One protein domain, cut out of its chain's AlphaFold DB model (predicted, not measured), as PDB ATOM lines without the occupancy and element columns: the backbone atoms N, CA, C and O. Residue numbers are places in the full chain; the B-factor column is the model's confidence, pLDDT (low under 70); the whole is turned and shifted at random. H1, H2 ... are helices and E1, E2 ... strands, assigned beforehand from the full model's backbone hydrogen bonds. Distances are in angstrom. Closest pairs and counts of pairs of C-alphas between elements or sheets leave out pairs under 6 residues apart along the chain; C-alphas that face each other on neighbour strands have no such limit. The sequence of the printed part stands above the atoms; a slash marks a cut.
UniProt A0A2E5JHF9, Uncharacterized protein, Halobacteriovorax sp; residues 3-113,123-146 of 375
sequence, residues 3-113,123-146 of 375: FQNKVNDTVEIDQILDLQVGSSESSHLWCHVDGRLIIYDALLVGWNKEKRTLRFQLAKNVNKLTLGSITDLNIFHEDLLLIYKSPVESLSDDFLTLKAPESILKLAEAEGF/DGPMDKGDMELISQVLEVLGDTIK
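This is residues 3 to 113 and 123 to 146 of the 375 residues of an uncharacterized protein of Halobacteriovorax sp (UniProt A0A2E5JHF9). A small closed barrel of six antiparallel strands makes the core, with H1 outside it at one end and the short H2 at the other. The long helix H3 runs across the outside of the barrel wall at E6, and E8 with E1 extends the sheet beyond the ring from E6. The printed part has 135 residues with three named helices and eight named strands, in the order E1 H1 E2 E3 E4 H2 E5 E6 E7 E8 H3, and the class is mixed, helices and strands. The whole is compact, with a radius of gyration of the C-alphas of 14.4 A and spans of 43 by 37 by 27 A.

Round the closed ring run E2 (residues 26 to 33), E3 (36 to 48), E4 (53 to 58), E7 (95 to 99), E6 (82 to 91) and E5 (72 to 77), and back to E2. E2, E3 and E4 form a meander, each strand the antiparallel neighbour of the one before, and so do E5, E6 and E7. In the hairpin of E2 and E3, N 27 and O 42 are within hydrogen-bond range at 2.8 A. In the hairpin of E3 and E4, N 55 and O 46 are 2.8 A apart; E3 bends by 80 degrees at residue 45. E4 and E7 are antiparallel at 151 degrees, with N 54 and O 98 2.8 A apart. The hairpin of E6 and E7 has N 97 and O 90 at 2.8 A, and that of E5 and E6 has N 75 and O 84 at 2.8 A. E5 and E2 close the ring, with N 28 and O 76 2.8 A apart. E6 bends by 68 degrees at residue 88, and its pairing is staggered: E7 pairs with its residues 88 to 91, and E8 (residues 104 to 108) with its residues 82 to 84, where N 105 and O 83 are 2.8 A apart. On the other side of E8 is E1 (residues 3 to 7), antiparallel, with N 7 and O 104 at 2.8 A. H3 (residues 128 to 144) is on the sheet outside the barrel, at a height over the sheet of 7.0 A, and the sheet curls round it. It lies over E6 and only just over E5, on which 3 of its C-alphas fall, and runs across the strands, at 88 degrees to E6 on the local plane. The closest C-alphas of H3 and E5 are those of Val 137 and Phe 76, 7.3 A apart. H1 (residues 10 to 21), outside the barrel at a height of 4.8 A, lies over none of the strands; its closest C-alpha pair with E3 is Val 21 and Leu 44, 5.7 A. H2 (residues 64 to 67) is also on the sheet outside the barrel, at a height of 7.4 A; the C-alphas of Leu 67 and Leu 91 of E6 are its closest pair with that strand, 7.6 A. The three helices are apart from each other. In H1 and H3 every O i to N i+4 pair is within hydrogen-bond range; H2 is too short for such a pair.

E3, residues 36 to 48, is the longest strand at 31.4 A. E6, residues 82 to 91, spans 22.9 A and E2, residues 26 to 33, 21.9 A. E5 (72 to 77), E4 (53 to 58), E7 (95 to 99), E8 (104 to 108) and E1 (3 to 7) are shorter; E1 begins at C-alpha 3, (14.461, 23.426, 55.539). H3, residues 128 to 144, measures 24.3 A and ends at C-alpha 144, (16.148, 36.870, 70.980). H1, residues 10 to 21, measures 16.5 A from C-alpha 10 at (-3.069, 15.077, 59.986), and H2, residues 64 to 67, 5.1 A.

The two C-alphas farthest apart are those of Leu 65 and Phe 113, 44.9 A. Residues 114 to 122 are not printed, and C-alphas 113 and 123 are 21.6 A apart across this cut, which lies in the link from E8 to H3. The links that are printed whole are tight. The mean pLDDT of the printed part is 70.4; 57 residues are under 70, among them 105 to 113 and 123 to 146, and H3 has a mean of 47.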
ATOM      1  N   PHE A   3      15.872  23.771  55.386       49.00
ATOM      2  CA  PHE A   3      14.461  23.426  55.539       49.00
ATOM      3  C   PHE A   3      14.245  22.100  54.810       49.00
ATOM      4  O   PHE A   3      14.615  22.000  53.640       49.00
ATOM      5  N   GLN A   4      13.753  21.073  55.509       50.94
ATOM      6  CA  GLN A   4      13.567  19.744  54.920       50.94
ATOM      7  C   GLN A   4      12.136  19.574  54.421       50.94
ATOM      8  O   GLN A   4      11.919  19.572  53.213       50.94
ATOM      9  N   ASN A   5      11.167  19.494  55.337       63.72
ATOM     10  CA  ASN A   5       9.816  19.038  55.017       63.72
ATOM     11  C   ASN A   5       8.756  20.067  55.438       63.72
ATOM     12  O   ASN A   5       8.828  20.630  56.535       63.72
ATOM     13  N   LYS A   6       7.733  20.238  54.593       72.62
ATOM     14  CA  LYS A   6       6.422  20.781  54.976       72.62
ATOM     15  C   LYS A   6       5.482  19.602  55.212       72.62
ATOM     16  O   LYS A   6       5.220  18.828  54.296       72.62
ATOM     17  N   VAL A   7       5.016  19.450  56.445       76.25
ATOM     18  CA  VAL A   7       4.113  18.380  56.873       76.25
ATOM     19  C   VAL A   7       2.683  18.900  56.813       76.25
ATOM     20  O   VAL A   7       2.335  19.827  57.542       76.25
ATOM     21  N   ASN A   8       1.868  18.288  55.954       82.00
ATOM     22  CA  ASN A   8       0.443  18.602  55.784       82.00
ATOM     23  C   ASN A   8      -0.473  17.437  56.219       82.00
ATOM     24  O   ASN A   8      -1.692  17.592  56.242       82.00
ATOM     25  N   ASP A   9       0.084  16.259  56.533       85.00
ATOM     26  CA  ASP A   9      -0.714  15.106  56.960       85.00
ATOM     27  C   ASP A   9      -1.193  15.255  58.411       85.00
ATOM     28  O   ASP A   9      -0.445  15.646  59.307       85.00
ATOM     29  N   THR A  10      -2.454  14.897  58.663       87.06
ATOM     30  CA  THR A  10      -3.069  15.077  59.986       87.06
ATOM     31  C   THR A  10      -2.479  14.128  61.030       87.06
ATOM     32  O   THR A  10      -2.360  14.515  62.191       87.06
ATOM     33  N   VAL A  11      -2.096  12.909  60.638       86.62
ATOM     34  CA  VAL A  11      -1.572  11.877  61.543       86.62
ATOM     35  C   VAL A  11      -0.106  12.150  61.890       86.62
ATOM     36  O   VAL A  11       0.289  11.960  63.041       86.62
ATOM     37  N   GLU A  12       0.688  12.652  60.942       83.25
ATOM     38  CA  GLU A  12       2.049  13.134  61.209       83.25
ATOM     39  C   GLU A  12       2.032  14.404  62.084       83.25
ATOM     40  O   GLU A  12       2.764  14.474  63.072       83.25
ATOM     41  N   ILE A  13       1.126  15.361  61.825       86.19
ATOM     42  CA  ILE A  13       0.910  16.531  62.701       86.19
ATOM     43  C   ILE A  13       0.516  16.095  64.123       86.19
ATOM     44  O   ILE A  13       1.068  16.609  65.094       86.19
ATOM     45  N   ASP A  14      -0.399  15.131  64.269       87.88
ATOM     46  CA  ASP A  14      -0.804  14.589  65.573       87.88
ATOM     47  C   ASP A  14       0.388  14.017  66.368       87.88
ATOM     48  O   ASP A  14       0.436  14.205  67.584       87.88
ATOM     49  N   GLN A  15       1.334  13.344  65.698       87.19
ATOM     50  CA  GLN A  15       2.552  12.783  66.310       87.19
ATOM     51  C   GLN A  15       3.577  13.866  66.676       87.19
ATOM     52  O   GLN A  15       4.183  13.809  67.744       87.19
ATOM     53  N   ILE A  16       3.758  14.874  65.818       85.31
ATOM     54  CA  ILE A  16       4.653  16.011  66.087       85.31
ATOM     55  C   ILE A  16       4.174  16.796  67.319       85.31
ATOM     56  O   ILE A  16       4.985  17.184  68.160       85.31
ATOM     57  N   LEU A  17       2.861  16.987  67.467       88.44
ATOM     58  CA  LEU A  17       2.276  17.697  68.607       88.44
ATOM     59  C   LEU A  17       2.286  16.861  69.903       88.44
ATOM     60  O   LEU A  17       2.462  17.436  70.978       88.44
ATOM     61  N   ASP A  18       2.187  15.526  69.827       85.19
ATOM     62  CA  ASP A  18       2.450  14.643  70.980       85.19
ATOM     63  C   ASP A  18       3.891  14.807  71.491       85.19
ATOM     64  O   ASP A  18       4.112  14.970  72.692       85.19
ATOM     65  N   LEU A  19       4.873  14.803  70.578       83.19
ATOM     66  CA  LEU A  19       6.286  15.013  70.912       83.19
ATOM     67  C   LEU A  19       6.521  16.403  71.523       83.19
ATOM     68  O   LEU A  19       7.266  16.520  72.493       83.19
ATOM     69  N   GLN A  20       5.845  17.439  71.014       81.50
ATOM     70  CA  GLN A  20       5.947  18.797  71.554       81.50
ATOM     71  C   GLN A  20       5.355  18.925  72.970       81.50
ATOM     72  O   GLN A  20       5.902  19.670  73.776       81.50
ATOM     73  N   VAL A  21       4.294  18.185  73.320       82.06
ATOM     74  CA  VAL A  21       3.780  18.118  74.710       82.06
ATOM     75  C   VAL A  21       4.719  17.346  75.644       82.06
ATOM     76  O   VAL A  21       4.717  17.581  76.851       82.06
ATOM     77  N   GLY A  22       5.529  16.431  75.107       70.56
ATOM     78  CA  GLY A  22       6.585  15.744  75.855       70.56
ATOM     79  C   GLY A  22       7.806  16.617  76.176       70.56
ATOM     80  O   GLY A  22       8.655  16.189  76.957       70.56
ATOM     81  N   SER A  23       7.905  17.813  75.586       72.06
ATOM     82  CA  SER A  23       9.009  18.757  75.783       72.06
ATOM     83  C   SER A  23       8.880  19.539  77.095       72.06
ATOM     84  O   SER A  23       7.785  19.942  77.490       72.06
ATOM     85  N   SER A  24      10.009  19.813  77.754       71.06
ATOM     86  CA  SER A  24      10.087  20.803  78.838       71.06
ATOM     87  C   SER A  24      10.215  22.241  78.335       71.06
ATOM     88  O   SER A  24      10.022  23.174  79.119       71.06
ATOM     89  N   GLU A  25      10.536  22.432  77.053       72.19
ATOM     90  CA  GLU A  25      10.990  23.721  76.547       72.19
ATOM     91  C   GLU A  25       9.859  24.625  76.063       72.19
ATOM     92  O   GLU A  25       8.807  24.207  75.570       72.19
ATOM     93  N   SER A  26      10.082  25.926  76.238       73.25
ATOM     94  CA  SER A  26       9.123  26.944  75.825       73.25
ATOM     95  C   SER A  26       9.190  27.168  74.319       73.25
ATOM     96  O   SER A  26      10.259  27.223  73.722       73.25
ATOM     97  N   SER A  27       8.026  27.348  73.704       75.31
ATOM     98  CA  SER A  27       7.919  27.801  72.321       75.31
ATOM     99  C   SER A  27       7.840  29.331  72.284       75.31
ATOM    100  O   SER A  27       7.202  29.950  73.142       75.31
ATOM    101  N   HIS A  28       8.448  29.945  71.271       74.44
ATOM    102  CA  HIS A  28       8.263  31.361  70.967       74.44
ATOM    103  C   HIS A  28       7.016  31.524  70.092       74.44
ATOM    104  O   HIS A  28       6.950  31.006  68.976       74.44
ATOM    105  N   LEU A  29       6.016  32.241  70.599       78.44
ATOM    106  CA  LEU A  29       4.776  32.568  69.898       78.44
ATOM    107  C   LEU A  29       4.863  34.029  69.444       78.44
ATOM    108  O   LEU A  29       5.089  34.900  70.282       78.44
ATOM    109  N   TRP A  30       4.662  34.336  68.160       72.88
ATOM    110  CA  TRP A  30       4.715  35.722  67.678       72.88
ATOM    111  C   TRP A  30       3.628  36.096  66.673       72.88
ATOM    112  O   TRP A  30       2.970  35.263  66.049       72.88
ATOM    113  N   CYS A  31       3.459  37.406  66.529       66.50
ATOM    114  CA  CYS A  31       2.557  38.059  65.587       66.50
ATOM    115  C   CYS A  31       3.098  39.449  65.228       66.50
ATOM    116  O   CYS A  31       4.024  39.956  65.867       66.50
ATOM    117  N   HIS A  32       2.469  40.083  64.240       60.16
ATOM    118  CA  HIS A  32       2.677  41.490  63.921       60.16
ATOM    119  C   HIS A  32       1.411  42.293  64.243       60.16
ATOM    120  O   HIS A  32       0.360  42.043  63.659       60.16
ATOM    121  N   VAL A  33       1.516  43.274  65.144       55.41
ATOM    122  CA  VAL A  33       0.424  44.196  65.510       55.41
ATOM    123  C   VAL A  33       0.876  45.622  65.206       55.41
ATOM    124  O   VAL A  33       1.944  46.035  65.649       55.41
ATOM    125  N   ASP A  34       0.101  46.364  64.411       54.50
ATOM    126  CA  ASP A  34       0.414  47.735  63.964       54.50
ATOM    127  C   ASP A  34       1.845  47.910  63.405       54.50
ATOM    128  O   ASP A  34       2.518  48.918  63.632       54.50
ATOM    129  N   GLY A  35       2.336  46.897  62.678       49.75
ATOM    130  CA  GLY A  35       3.688  46.877  62.106       49.75
ATOM    131  C   GLY A  35       4.813  46.595  63.111       49.75
ATOM    132  O   GLY A  35       5.976  46.820  62.789       49.75
ATOM    133  N   ARG A  36       4.492  46.116  64.320       48.38
ATOM    134  CA  ARG A  36       5.459  45.721  65.353       48.38
ATOM    135  C   ARG A  36       5.424  44.218  65.574       48.38
ATOM    136  O   ARG A  36       4.354  43.664  65.818       48.38
ATOM    137  N   LEU A  37       6.594  43.588  65.540       57.22
ATOM    138  CA  LEU A  37       6.785  42.213  65.988       57.22
ATOM    139  C   LEU A  37       6.548  42.133  67.504       57.22
ATOM    140  O   LEU A  37       7.103  42.926  68.268       57.22
ATOM    141  N   ILE A  38       5.716  41.188  67.944       59.16
ATOM    142  CA  ILE A  38       5.478  40.908  69.364       59.16
ATOM    143  C   ILE A  38       5.668  39.414  69.594       59.16
ATOM    144  O   ILE A  38       4.976  38.608  68.974       59.16
ATOM    145  N   ILE A  39       6.601  39.076  70.486       67.94
ATOM    146  CA  ILE A  39       7.009  37.711  70.835       67.94
ATOM    147  C   ILE A  39       6.586  37.426  72.281       67.94
ATOM    148  O   ILE A  39       6.737  38.282  73.159       67.94
ATOM    149  N   TYR A  40       6.079  36.220  72.521       72.81
ATOM    150  CA  TYR A  40       5.662  35.701  73.815       72.81
ATOM    151  C   TYR A  40       6.286  34.320  74.040       72.81
ATOM    152  O   TYR A  40       6.173  33.448  73.182       72.81
ATOM    153  N   ASP A  41       6.876  34.102  75.210       76.75
ATOM    154  CA  ASP A  41       7.390  32.787  75.602       76.75
ATOM    155  C   ASP A  41       6.271  31.992  76.289       76.75
ATOM    156  O   ASP A  41       5.647  32.481  77.244       76.75
ATOM    157  N   ALA A  42       5.986  30.786  75.790       77.06
ATOM    158  CA  ALA A  42       4.918  29.943  76.322       77.06
ATOM    159  C   ALA A  42       5.231  28.443  76.213       77.06
ATOM    160  O   ALA A  42       5.668  27.954  75.173       77.06
ATOM    161  N   LEU A  43       4.946  27.693  77.278       84.31
ATOM    162  CA  LEU A  43       5.117  26.237  77.319       84.31
ATOM    163  C   LEU A  43       3.853  25.542  76.801       84.31
ATOM    164  O   LEU A  43       2.750  25.889  77.228       84.31
ATOM    165  N   LEU A  44       3.985  24.547  75.920       85.75
ATOM    166  CA  LEU A  44       2.851  23.726  75.488       85.75
ATOM    167  C   LEU A  44       2.513  22.695  76.579       85.75
ATOM    168  O   LEU A  44       3.168  21.670  76.704       85.75
ATOM    169  N   VAL A  45       1.467  22.956  77.366       87.81
ATOM    170  CA  VAL A  45       1.082  22.133  78.533       87.81
ATOM    171  C   VAL A  45      -0.059  21.149  78.249       87.81
ATOM    172  O   VAL A  45      -0.603  20.538  79.170       87.81
ATOM    173  N   GLY A  46      -0.474  21.004  76.990       89.81
ATOM    174  CA  GLY A  46      -1.448  19.991  76.600       89.81
ATOM    175  C   GLY A  46      -1.922  20.085  75.153       89.81
ATOM    176  O   GLY A  46      -2.022  21.165  74.572       89.81
ATOM    177  N   TRP A  47      -2.276  18.926  74.607       93.81
ATOM    178  CA  TRP A  47      -2.772  18.721  73.249       93.81
ATOM    179  C   TRP A  47      -4.041  17.868  73.319       93.81
ATOM    180  O   TRP A  47      -4.057  16.819  73.963       93.81
ATOM    181  N   ASN A  48      -5.131  18.332  72.709       93.88
ATOM    182  CA  ASN A  48      -6.391  17.604  72.633       93.88
ATOM    183  C   ASN A  48      -6.701  17.271  71.169       93.88
ATOM    184  O   ASN A  48      -7.202  18.118  70.428       93.88
ATOM    185  N   LYS A  49      -6.422  16.023  70.777       92.38
ATOM    186  CA  LYS A  49      -6.640  15.511  69.414       92.38
ATOM    187  C   LYS A  49      -8.104  15.569  68.985       92.38
ATOM    188  O   LYS A  49      -8.396  16.082  67.912       92.38
ATOM    189  N   GLU A  50      -9.026  15.122  69.842       91.62
ATOM    190  CA  GLU A  50     -10.472  15.075  69.551       91.62
ATOM    191  C   GLU A  50     -11.051  16.449  69.185       91.62
ATOM    192  O   GLU A  50     -11.908  16.558  68.311       91.62
ATOM    193  N   LYS A  51     -10.579  17.504  69.858       93.81
ATOM    194  CA  LYS A  51     -11.002  18.895  69.636       93.81
ATOM    195  C   LYS A  51     -10.062  19.670  68.714       93.81
ATOM    196  O   LYS A  51     -10.365  20.814  68.392       93.81
ATOM    197  N   ARG A  52      -8.930  19.073  68.318       93.88
ATOM    198  CA  ARG A  52      -7.810  19.713  67.608       93.88
ATOM    199  C   ARG A  52      -7.391  21.043  68.268       93.88
ATOM    200  O   ARG A  52      -7.228  22.050  67.580       93.88
ATOM    201  N   THR A  53      -7.197  21.053  69.592       96.12
ATOM    202  CA  THR A  53      -6.778  22.250  70.358       96.12
ATOM    203  C   THR A  53      -5.512  22.055  71.191       96.12
ATOM    204  O   THR A  53      -5.336  21.059  71.892       96.12
ATOM    205  N   LEU A  54      -4.631  23.053  71.125       93.81
ATOM    206  CA  LEU A  54      -3.362  23.175  71.843       93.81
ATOM    207  C   LEU A  54      -3.530  24.150  73.013       93.81
ATOM    208  O   LEU A  54      -4.121  25.218  72.851       93.81
ATOM    209  N   ARG A  55      -2.986  23.817  74.185       93.75
ATOM    210  CA  ARG A  55      -3.049  24.655  75.388       93.75
ATOM    211  C   ARG A  55      -1.649  25.084  75.808       93.75
ATOM    212  O   ARG A  55      -0.887  24.287  76.346       93.75
ATOM    213  N   PHE A  56      -1.346  26.360  75.620       89.31
ATOM    214  CA  PHE A  56      -0.097  26.977  76.050       89.31
ATOM    215  C   PHE A  56      -0.263  27.650  77.415       89.31
ATOM    216  O   PHE A  56      -1.264  28.323  77.657       89.31
ATOM    217  N   GLN A  57       0.721  27.500  78.302       83.88
ATOM    218  CA  GLN A  57       0.850  28.294  79.522       83.88
ATOM    219  C   GLN A  57       1.742  29.506  79.239       83.88
ATOM    220  O   GLN A  57       2.878  29.352  78.790       83.88
ATOM    221  N   LEU A  58       1.232  30.709  79.504       75.50
ATOM    222  CA  LEU A  58       1.941  31.961  79.227       75.50
ATOM    223  C   LEU A  58       2.919  32.320  80.356       75.50
ATOM    224  O   LEU A  58       2.630  32.114  81.538       75.50
ATOM    225  N   ALA A  59       4.047  32.948  80.014       71.12
ATOM    226  CA  ALA A  59       4.905  33.583  81.011       71.12
ATOM    227  C   ALA A  59       4.150  34.688  81.787       71.12
ATOM    228  O   ALA A  59       3.400  35.481  81.216       71.12
ATOM    229  N   LYS A  60       4.394  34.795  83.102       60.22
ATOM    230  CA  LYS A  60       3.624  35.651  84.041       60.22
ATOM    231  C   LYS A  60       3.591  37.156  83.717       60.22
ATOM    232  O   LYS A  60       2.783  37.876  84.292       60.22
ATOM    233  N   ASN A  61       4.456  37.624  82.817       58.78
ATOM    234  CA  ASN A  61       4.601  39.032  82.440       58.78
ATOM    235  C   ASN A  61       3.943  39.374  81.083       58.78
ATOM    236  O   ASN A  61       4.115  40.487  80.585       58.78
ATOM    237  N   VAL A  62       3.228  38.433  80.453       62.66
ATOM    238  CA  VAL A  62       2.614  38.614  79.127       62.66
ATOM    239  C   VAL A  62       1.437  39.600  79.165       62.66
ATOM    240  O   VAL A  62       0.515  39.479  79.974       62.66
ATOM    241  N   ASN A  63       1.429  40.565  78.239       62.91
ATOM    242  CA  ASN A  63       0.353  41.551  78.118       62.91
ATOM    243  C   ASN A  63      -0.899  40.964  77.435       62.91
ATOM    244  O   ASN A  63      -1.082  41.067  76.219       62.91
ATOM    245  N   LYS A  64      -1.795  40.394  78.248       63.22
ATOM    246  CA  LYS A  64      -3.083  39.806  77.830       63.22
ATOM    247  C   LYS A  64      -3.952  40.727  76.961       63.22
ATOM    248  O   LYS A  64      -4.672  40.229  76.101       63.22
ATOM    249  N   LEU A  65      -3.885  42.050  77.154       64.50
ATOM    250  CA  LEU A  65      -4.701  43.007  76.391       64.50
ATOM    251  C   LEU A  65      -4.364  42.995  74.895       64.50
ATOM    252  O   LEU A  65      -5.250  43.203  74.073       64.50
ATOM    253  N   THR A  66      -3.108  42.722  74.536       63.59
ATOM    254  CA  THR A  66      -2.684  42.619  73.134       63.59
ATOM    255  C   THR A  66      -3.119  41.285  72.521       63.59
ATOM    256  O   THR A  66      -3.651  41.269  71.412       63.59
ATOM    257  N   LEU A  67      -3.000  40.180  73.273       65.25
ATOM    258  CA  LEU A  67      -3.471  38.847  72.859       65.25
ATOM    259  C   LEU A  67      -4.975  38.796  72.561       65.25
ATOM    260  O   LEU A  67      -5.377  38.107  71.631       65.25
ATOM    261  N   GLY A  68      -5.804  39.565  73.276       67.19
ATOM    262  CA  GLY A  68      -7.254  39.616  73.043       67.19
ATOM    263  C   GLY A  68      -7.695  40.162  71.674       67.19
ATOM    264  O   GLY A  68      -8.876  40.074  71.349       67.19
ATOM    265  N   SER A  69      -6.773  40.719  70.882       70.81
ATOM    266  CA  SER A  69      -7.029  41.249  69.530       70.81
ATOM    267  C   SER A  69      -6.381  40.437  68.399       70.81
ATOM    268  O   SER A  69      -6.519  40.798  67.233       70.81
ATOM    269  N   ILE A  70      -5.678  39.350  68.729       76.62
ATOM    270  CA  ILE A  70      -4.908  38.549  67.771       76.62
ATOM    271  C   ILE A  70      -5.728  37.326  67.341       76.62
ATOM    272  O   ILE A  70      -6.177  36.543  68.174       76.62
ATOM    273  N   THR A  71      -5.919  37.162  66.032       83.06
ATOM    274  CA  THR A  71      -6.666  36.048  65.417       83.06
ATOM    275  C   THR A  71      -5.837  34.780  65.238       83.06
ATOM    276  O   THR A  71      -6.378  33.676  65.210       83.06
ATOM    277  N   ASP A  72      -4.523  34.933  65.115       82.50
ATOM    278  CA  ASP A  72      -3.587  33.889  64.724       82.50
ATOM    279  C   ASP A  72      -2.184  34.214  65.239       82.50
ATOM    280  O   ASP A  72      -1.748  35.364  65.228       82.50
ATOM    281  N   LEU A  73      -1.480  33.182  65.696       80.75
ATOM    282  CA  LEU A  73      -0.092  33.263  66.130       80.75
ATOM    283  C   LEU A  73       0.753  32.322  65.281       80.75
ATOM    284  O   LEU A  73       0.325  31.223  64.921       80.75
ATOM    285  N   ASN A  74       1.968  32.759  64.988       78.81
ATOM    286  CA  ASN A  74       3.029  31.899  64.496       78.81
ATOM    287  C   ASN A  74       3.769  31.320  65.716       78.81
ATOM    288  O   ASN A  74       3.856  31.984  66.752       78.81
ATOM    289  N   ILE A  75       4.275  30.095  65.616       82.50
ATOM    290  CA  ILE A  75       4.893  29.347  66.716       82.50
ATOM    291  C   ILE A  75       6.206  28.744  66.227       82.50
ATOM    292  O   ILE A  75       6.255  28.161  65.144       82.50
ATOM    293  N   PHE A  76       7.254  28.873  67.042       78.75
ATOM    294  CA  PHE A  76       8.540  28.214  66.857       78.75
ATOM    295  C   PHE A  76       8.915  27.457  68.131       78.75
ATOM    296  O   PHE A  76       8.892  28.032  69.219       78.75
ATOM    297  N   HIS A  77       9.265  26.179  67.995       73.00
ATOM    298  CA  HIS A  77       9.890  25.396  69.060       73.00
ATOM    299  C   HIS A  77      11.342  25.117  68.676       73.00
ATOM    300  O   HIS A  77      11.582  24.553  67.607       73.00
ATOM    301  N   GLU A  78      12.282  25.467  69.558       65.69
ATOM    302  CA  GLU A  78      13.717  25.441  69.258       65.69
ATOM    303  C   GLU A  78      14.258  24.007  69.118       65.69
ATOM    304  O   GLU A  78      14.593  23.619  68.004       65.69
ATOM    305  N   ASP A  79      14.218  23.174  70.165       65.31
ATOM    306  CA  ASP A  79      14.799  21.812  70.146       65.31
ATOM    307  C   ASP A  79      14.237  20.905  69.040       65.31
ATOM    308  O   ASP A  79      14.963  20.166  68.382       65.31
ATOM    309  N   LEU A  80      12.919  20.950  68.821       64.38
ATOM    310  CA  LEU A  80      12.247  20.141  67.800       64.38
ATOM    311  C   LEU A  80      12.329  20.757  66.391       64.38
ATOM    312  O   LEU A  80      11.887  20.121  65.430       64.38
ATOM    313  N   LEU A  81      12.861  21.983  66.274       70.12
ATOM    314  CA  LEU A  81      12.957  22.786  65.053       70.12
ATOM    315  C   LEU A  81      11.648  22.794  64.246       70.12
ATOM    316  O   LEU A  81      11.603  22.424  63.069       70.12
ATOM    317  N   LEU A  82      10.563  23.218  64.899       73.06
ATOM    318  CA  LEU A  82       9.215  23.265  64.322       73.06
ATOM    319  C   LEU A  82       8.772  24.712  64.132       73.06
ATOM    320  O   LEU A  82       8.747  25.457  65.107       73.06
ATOM    321  N   ILE A  83       8.358  25.088  62.919       75.62
ATOM    322  CA  ILE A  83       7.645  26.345  62.643       75.62
ATOM    323  C   ILE A  83       6.218  26.007  62.215       75.62
ATOM    324  O   ILE A  83       6.024  25.221  61.288       75.62
ATOM    325  N   TYR A  84       5.211  26.624  62.827       82.25
ATOM    326  CA  TYR A  84       3.829  26.516  62.359       82.25
ATOM    327  C   TYR A  84       2.996  27.750  62.694       82.25
ATOM    328  O   TYR A  84       3.463  28.689  63.338       82.25
ATOM    329  N   LYS A  85       1.749  27.764  62.222       87.12
ATOM    330  CA  LYS A  85       0.797  28.850  62.437       87.12
ATOM    331  C   LYS A  85      -0.542  28.297  62.918       87.12
ATOM    332  O   LYS A  85      -1.088  27.386  62.300       87.12
ATOM    333  N   SER A  86      -1.070  28.874  63.994       91.38
ATOM    334  CA  SER A  86      -2.292  28.416  64.658       91.38
ATOM    335  C   SER A  86      -3.263  29.570  64.944       91.38
ATOM    336  O   SER A  86      -2.863  30.568  65.552       91.38
ATOM    337  N   PRO A  87      -4.553  29.433  64.586       92.94
ATOM    338  CA  PRO A  87      -5.605  30.345  65.030       92.94
ATOM    339  C   PRO A  87      -5.758  30.369  66.556       92.94
ATOM    340  O   PRO A  87      -5.659  29.331  67.214       92.94
ATOM    341  N   VAL A  88      -6.072  31.537  67.115       90.12
ATOM    342  CA  VAL A  88      -6.447  31.694  68.527       90.12
ATOM    343  C   VAL A  88      -7.897  31.244  68.723       90.12
ATOM    344  O   VAL A  88      -8.785  31.662  67.984       90.12
ATOM    345  N   GLU A  89      -8.154  30.391  69.720       92.00
ATOM    346  CA  GLU A  89      -9.513  29.956  70.076       92.00
ATOM    347  C   GLU A  89     -10.023  30.628  71.355       92.00
ATOM    348  O   GLU A  89     -11.166  31.080  71.402       92.00
ATOM    349  N   SER A  90      -9.196  30.709  72.400       89.06
ATOM    350  CA  SER A  90      -9.557  31.415  73.634       89.06
ATOM    351  C   SER A  90      -8.340  31.846  74.448       89.06
ATOM    352  O   SER A  90      -7.293  31.200  74.426       89.06
ATOM    353  N   LEU A  91      -8.500  32.925  75.215       84.75
ATOM    354  CA  LEU A  91      -7.525  33.401  76.192       84.75
ATOM    355  C   LEU A  91      -8.137  33.327  77.595       84.75
ATOM    356  O   LEU A  91      -9.274  33.743  77.808       84.75
ATOM    357  N   SER A  92      -7.369  32.803  78.545       82.19
ATOM    358  CA  SER A  92      -7.698  32.725  79.972       82.19
ATOM    359  C   SER A  92      -6.557  33.320  80.805       82.19
ATOM    360  O   SER A  92      -5.564  33.796  80.251       82.19
ATOM    361  N   ASP A  93      -6.674  33.321  82.136       72.06
ATOM    362  CA  ASP A  93      -5.718  34.043  82.978       72.06
ATOM    363  C   ASP A  93      -4.291  33.474  82.991       72.06
ATOM    364  O   ASP A  93      -3.348  34.260  83.051       72.06
ATOM    365  N   ASP A  94      -4.109  32.159  82.883       76.81
ATOM    366  CA  ASP A  94      -2.772  31.539  82.826       76.81
ATOM    367  C   ASP A  94      -2.512  30.794  81.505       76.81
ATOM    368  O   ASP A  94      -1.379  30.389  81.231       76.81
ATOM    369  N   PHE A  95      -3.545  30.611  80.670       87.31
ATOM    370  CA  PHE A  95      -3.476  29.767  79.476       87.31
ATOM    371  C   PHE A  95      -4.062  30.423  78.227       87.31
ATOM    372  O   PHE A  95      -5.131  31.040  78.259       87.31
ATOM    373  N   LEU A  96      -3.385  30.188  77.111       88.44
ATOM    374  CA  LEU A  96      -3.800  30.508  75.754       88.44
ATOM    375  C   LEU A  96      -4.176  29.199  75.046       88.44
ATOM    376  O   LEU A  96      -3.367  28.273  74.986       88.44
ATOM    377  N   THR A  97      -5.393  29.117  74.514       92.69
ATOM    378  CA  THR A  97      -5.853  27.970  73.720       92.69
ATOM    379  C   THR A  97      -5.797  28.330  72.243       92.69
ATOM    380  O   THR A  97      -6.460  29.275  71.803       92.69
ATOM    381  N   LEU A  98      -5.028  27.560  71.480       93.94
ATOM    382  CA  LEU A  98      -4.902  27.677  70.032       93.94
ATOM    383  C   LEU A  98      -5.537  26.467  69.346       93.94
ATOM    384  O   LEU A  98      -5.636  25.387  69.931       93.94
ATOM    385  N   LYS A  99      -5.923  26.617  68.082       95.94
ATOM    386  CA  LYS A  99      -6.261  25.474  67.229       95.94
ATOM    387  C   LYS A  99      -4.997  24.792  66.720       95.94
ATOM    388  O   LYS A  99      -3.943  25.414  66.588       95.94
ATOM    389  N   ALA A 100      -5.111  23.505  66.421       92.88
ATOM    390  CA  ALA A 100      -4.067  22.764  65.735       92.88
ATOM    391  C   ALA A 100      -3.695  23.458  64.410       92.88
ATOM    392  O   ALA A 100      -4.597  23.949  63.724       92.88
ATOM    393  N   PRO A 101      -2.408  23.487  64.033       92.62
ATOM    394  CA  PRO A 101      -2.005  23.964  62.721       92.62
ATOM    395  C   PRO A 101      -2.550  23.064  61.602       92.62
ATOM    396  O   PRO A 101      -2.780  21.864  61.789       92.62
ATOM    397  N   GLU A 102      -2.718  23.656  60.420       88.44
ATOM    398  CA  GLU A 102      -3.027  22.941  59.172       88.44
ATOM    399  C   GLU A 102      -1.760  22.378  58.505       88.44
ATOM    400  O   GLU A 102      -1.839  21.419  57.746       88.44
ATOM    401  N   SER A 103      -0.585  22.948  58.807       83.19
ATOM    402  CA  SER A 103       0.719  22.437  58.370       83.19
ATOM    403  C   SER A 103       1.843  22.821  59.340       83.19
ATOM    404  O   SER A 103       1.741  23.821  60.057       83.19
ATOM    405  N   ILE A 104       2.915  22.024  59.368       80.38
ATOM    406  CA  ILE A 104       4.125  22.268  60.170       80.38
ATOM    407  C   ILE A 104       5.359  22.202  59.263       80.38
ATOM    408  O   ILE A 104       5.543  21.241  58.522       80.38
ATOM    409  N   LEU A 105       6.232  23.206  59.337       69.25
ATOM    410  CA  LEU A 105       7.547  23.200  58.696       69.25
ATOM    411  C   LEU A 105       8.578  22.644  59.681       69.25
ATOM    412  O   LEU A 105       8.695  23.154  60.798       69.25
ATOM    413  N   LYS A 106       9.348  21.635  59.267       66.19
ATOM    414  CA  LYS A 106      10.430  21.060  60.077       66.19
ATOM    415  C   LYS A 106      11.799  21.446  59.520       66.19
ATOM    416  O   LYS A 106      12.090  21.232  58.336       66.19
ATOM    417  N   LEU A 107      12.646  22.013  60.376       62.16
ATOM    418  CA  LEU A 107      14.001  22.434  60.014       62.16
ATOM    419  C   LEU A 107      14.986  21.322  60.387       62.16
ATOM    420  O   LEU A 107      14.818  20.644  61.396       62.16
ATOM    421  N   ALA A 108      16.015  21.131  59.566       51.62
ATOM    422  CA  ALA A 108      17.101  20.218  59.884       51.62
ATOM    423  C   ALA A 108      18.176  20.931  60.711       51.62
ATOM    424  O   ALA A 108      18.622  22.032  60.347       51.62
ATOM    425  N   GLU A 109      18.643  20.254  61.763       45.09
ATOM    426  CA  GLU A 109      19.903  20.582  62.425       45.09
ATOM    427  C   GLU A 109      21.045  20.632  61.397       45.09
ATOM    428  O   GLU A 109      21.032  19.959  60.361       45.09
ATOM    429  N   ALA A 110      22.026  21.498  61.646       39.41
ATOM    430  CA  ALA A 110      23.074  21.807  60.675       39.41
ATOM    431  C   ALA A 110      24.340  20.938  60.821       39.41
ATOM    432  O   ALA A 110      25.349  21.248  60.189       39.41
ATOM    433  N   GLU A 111      24.286  19.859  61.605       33.47
ATOM    434  CA  GLU A 111      25.388  18.919  61.835       33.47
ATOM    435  C   GLU A 111      24.911  17.466  61.642       33.47
ATOM    436  O   GLU A 111      23.751  17.154  61.880       33.47
ATOM    437  N   GLY A 112      25.794  16.568  61.185       34.09
ATOM    438  CA  GLY A 112      25.502  15.126  61.095       34.09
ATOM    439  C   GLY A 112      24.525  14.696  59.987       34.09
ATOM    440  O   GLY A 112      23.414  14.255  60.261       34.09
ATOM    441  N   PHE A 113      24.954  14.729  58.719       35.75
ATOM    442  CA  PHE A 113      24.146  14.270  57.574       35.75
ATOM    443  C   PHE A 113      24.034  12.726  57.515       35.75
ATOM    444  O   PHE A 113      24.697  12.079  56.705       35.75
ATOM    445  N   ASP A 123       5.269  15.678  50.345       47.62
ATOM    446  CA  ASP A 123       4.260  16.191  49.414       47.62
ATOM    447  C   ASP A 123       3.982  17.693  49.622       47.62
ATOM    448  O   ASP A 123       3.070  18.105  50.346       47.62
ATOM    449  N   GLY A 124       4.766  18.527  48.936       47.41
ATOM    450  CA  GLY A 124       4.464  19.942  48.723       47.41
ATOM    451  C   GLY A 124       5.703  20.810  48.466       47.41
ATOM    452  O   GLY A 124       6.634  20.787  49.271       47.41
ATOM    453  N   PRO A 125       5.742  21.624  47.389       52.06
ATOM    454  CA  PRO A 125       6.729  22.693  47.283       52.06
ATOM    455  C   PRO A 125       6.438  23.776  48.334       52.06
ATOM    456  O   PRO A 125       5.280  24.130  48.552       52.06
ATOM    457  N   MET A 126       7.487  24.328  48.948       55.75
ATOM    458  CA  MET A 126       7.357  25.467  49.865       55.75
ATOM    459  C   MET A 126       6.815  26.685  49.111       55.75
ATOM    460  O   MET A 126       7.326  27.049  48.047       55.75
ATOM    461  N   ASP A 127       5.782  27.314  49.661       54.12
ATOM    462  CA  ASP A 127       5.136  28.485  49.084       54.12
ATOM    463  C   ASP A 127       5.729  29.805  49.618       54.12
ATOM    464  O   ASP A 127       6.652  29.842  50.439       54.12
ATOM    465  N   LYS A 128       5.230  30.938  49.108       48.06
ATOM    466  CA  LYS A 128       5.729  32.260  49.516       48.06
ATOM    467  C   LYS A 128       5.468  32.545  51.002       48.06
ATOM    468  O   LYS A 128       6.283  33.221  51.621       48.06
ATOM    469  N   GLY A 129       4.353  32.068  51.554       51.09
ATOM    470  CA  GLY A 129       4.009  32.199  52.967       51.09
ATOM    471  C   GLY A 129       4.934  31.378  53.860       51.09
ATOM    472  O   GLY A 129       5.376  31.895  54.880       51.09
ATOM    473  N   ASP A 130       5.320  30.170  53.439       50.22
ATOM    474  CA  ASP A 130       6.336  29.369  54.142       50.22
ATOM    475  C   ASP A 130       7.667  30.120  54.232       50.22
ATOM    476  O   ASP A 130       8.233  30.277  55.311       50.22
ATOM    477  N   MET A 131       8.144  30.656  53.103       50.53
ATOM    478  CA  MET A 131       9.382  31.443  53.055       50.53
ATOM    479  C   MET A 131       9.289  32.746  53.867       50.53
ATOM    480  O   MET A 131      10.293  33.208  54.413       50.53
ATOM    481  N   GLU A 132       8.098  33.335  53.985       54.59
ATOM    482  CA  GLU A 132       7.841  34.525  54.804       54.59
ATOM    483  C   GLU A 132       7.830  34.186  56.307       54.59
ATOM    484  O   GLU A 132       8.456  34.897  57.089       54.59
ATOM    485  N   LEU A 133       7.226  33.060  56.710       51.50
ATOM    486  CA  LEU A 133       7.286  32.524  58.080       51.50
ATOM    487  C   LEU A 133       8.718  32.157  58.487       51.50
ATOM    488  O   LEU A 133       9.157  32.512  59.578       51.50
ATOM    489  N   ILE A 134       9.464  31.502  57.595       51.59
ATOM    490  CA  ILE A 134      10.889  31.191  57.764       51.59
ATOM    491  C   ILE A 134      11.711  32.470  57.968       51.59
ATOM    492  O   ILE A 134      12.547  32.530  58.870       51.59
ATOM    493  N   SER A 135      11.455  33.508  57.165       52.22
ATOM    494  CA  SER A 135      12.138  34.801  57.303       52.22
ATOM    495  C   SER A 135      11.819  35.454  58.651       52.22
ATOM    496  O   SER A 135      12.734  35.882  59.348       52.22
ATOM    497  N   GLN A 136      10.549  35.432  59.071       51.31
ATOM    498  CA  GLN A 136      10.134  35.937  60.381       51.31
ATOM    499  C   GLN A 136      10.743  35.151  61.551       51.31
ATOM    500  O   GLN A 136      11.020  35.746  62.583       51.31
ATOM    501  N   VAL A 137      11.008  33.846  61.417       50.66
ATOM    502  CA  VAL A 137      11.737  33.084  62.453       50.66
ATOM    503  C   VAL A 137      13.193  33.524  62.556       50.66
ATOM    504  O   VAL A 137      13.712  33.628  63.663       50.66
ATOM    505  N   LEU A 138      13.846  33.857  61.441       49.62
ATOM    506  CA  LEU A 138      15.195  34.432  61.473       49.62
ATOM    507  C   LEU A 138      15.212  35.860  62.052       49.62
ATOM    508  O   LEU A 138      16.198  36.240  62.679       49.62
ATOM    509  N   GLU A 139      14.127  36.627  61.908       50.62
ATOM    510  CA  GLU A 139      13.943  37.917  62.593       50.62
ATOM    511  C   GLU A 139      13.704  37.727  64.102       50.62
ATOM    512  O   GLU A 139      14.408  38.331  64.908       50.62
ATOM    513  N   VAL A 140      12.794  36.828  64.497       44.12
ATOM    514  CA  VAL A 140      12.504  36.473  65.902       44.12
ATOM    515  C   VAL A 140      13.754  35.969  66.621       44.12
ATOM    516  O   VAL A 140      14.067  36.462  67.703       44.12
ATOM    517  N   LEU A 141      14.502  35.045  66.009       42.81
ATOM    518  CA  LEU A 141      15.764  34.541  66.552       42.81
ATOM    519  C   LEU A 141      16.880  35.593  66.494       42.81
ATOM    520  O   LEU A 141      17.729  35.635  67.379       42.81
ATOM    521  N   GLY A 142      16.867  36.500  65.515       37.41
ATOM    522  CA  GLY A 142      17.761  37.661  65.486       37.41
ATOM    523  C   GLY A 142      17.518  38.658  66.629       37.41
ATOM    524  O   GLY A 142      18.462  39.322  67.067       37.41
ATOM    525  N   ASP A 143      16.281  38.736  67.132       35.53
ATOM    526  CA  ASP A 143      15.870  39.604  68.240       35.53
ATOM    527  C   ASP A 143      15.939  38.924  69.624       35.53
ATOM    528  O   ASP A 143      16.198  39.615  70.615       35.53
ATOM    529  N   THR A 144      15.787  37.595  69.741       32.53
ATOM    530  CA  THR A 144      16.148  36.870  70.980       32.53
ATOM    531  C   THR A 144      17.663  36.716  71.127       32.53
ATOM    532  O   THR A 144      18.183  36.875  72.233       32.53
ATOM    533  N   ILE A 145      18.407  36.553  70.025       31.03
ATOM    534  CA  ILE A 145      19.884  36.541  69.995       31.03
ATOM    535  C   ILE A 145      20.451  37.981  69.896       31.03
ATOM    536  O   ILE A 145      21.554  38.230  69.407       31.03
ATOM    537  N   LYS A 146      19.741  38.961  70.477       27.28
ATOM    538  CA  LYS A 146      20.321  40.242  70.910       27.28
ATOM    539  C   LYS A 146      20.001  40.527  72.380       27.28
ATOM    540  O   LYS A 146      18.833  40.659  72.747       27.28
TER     541      LYS A 146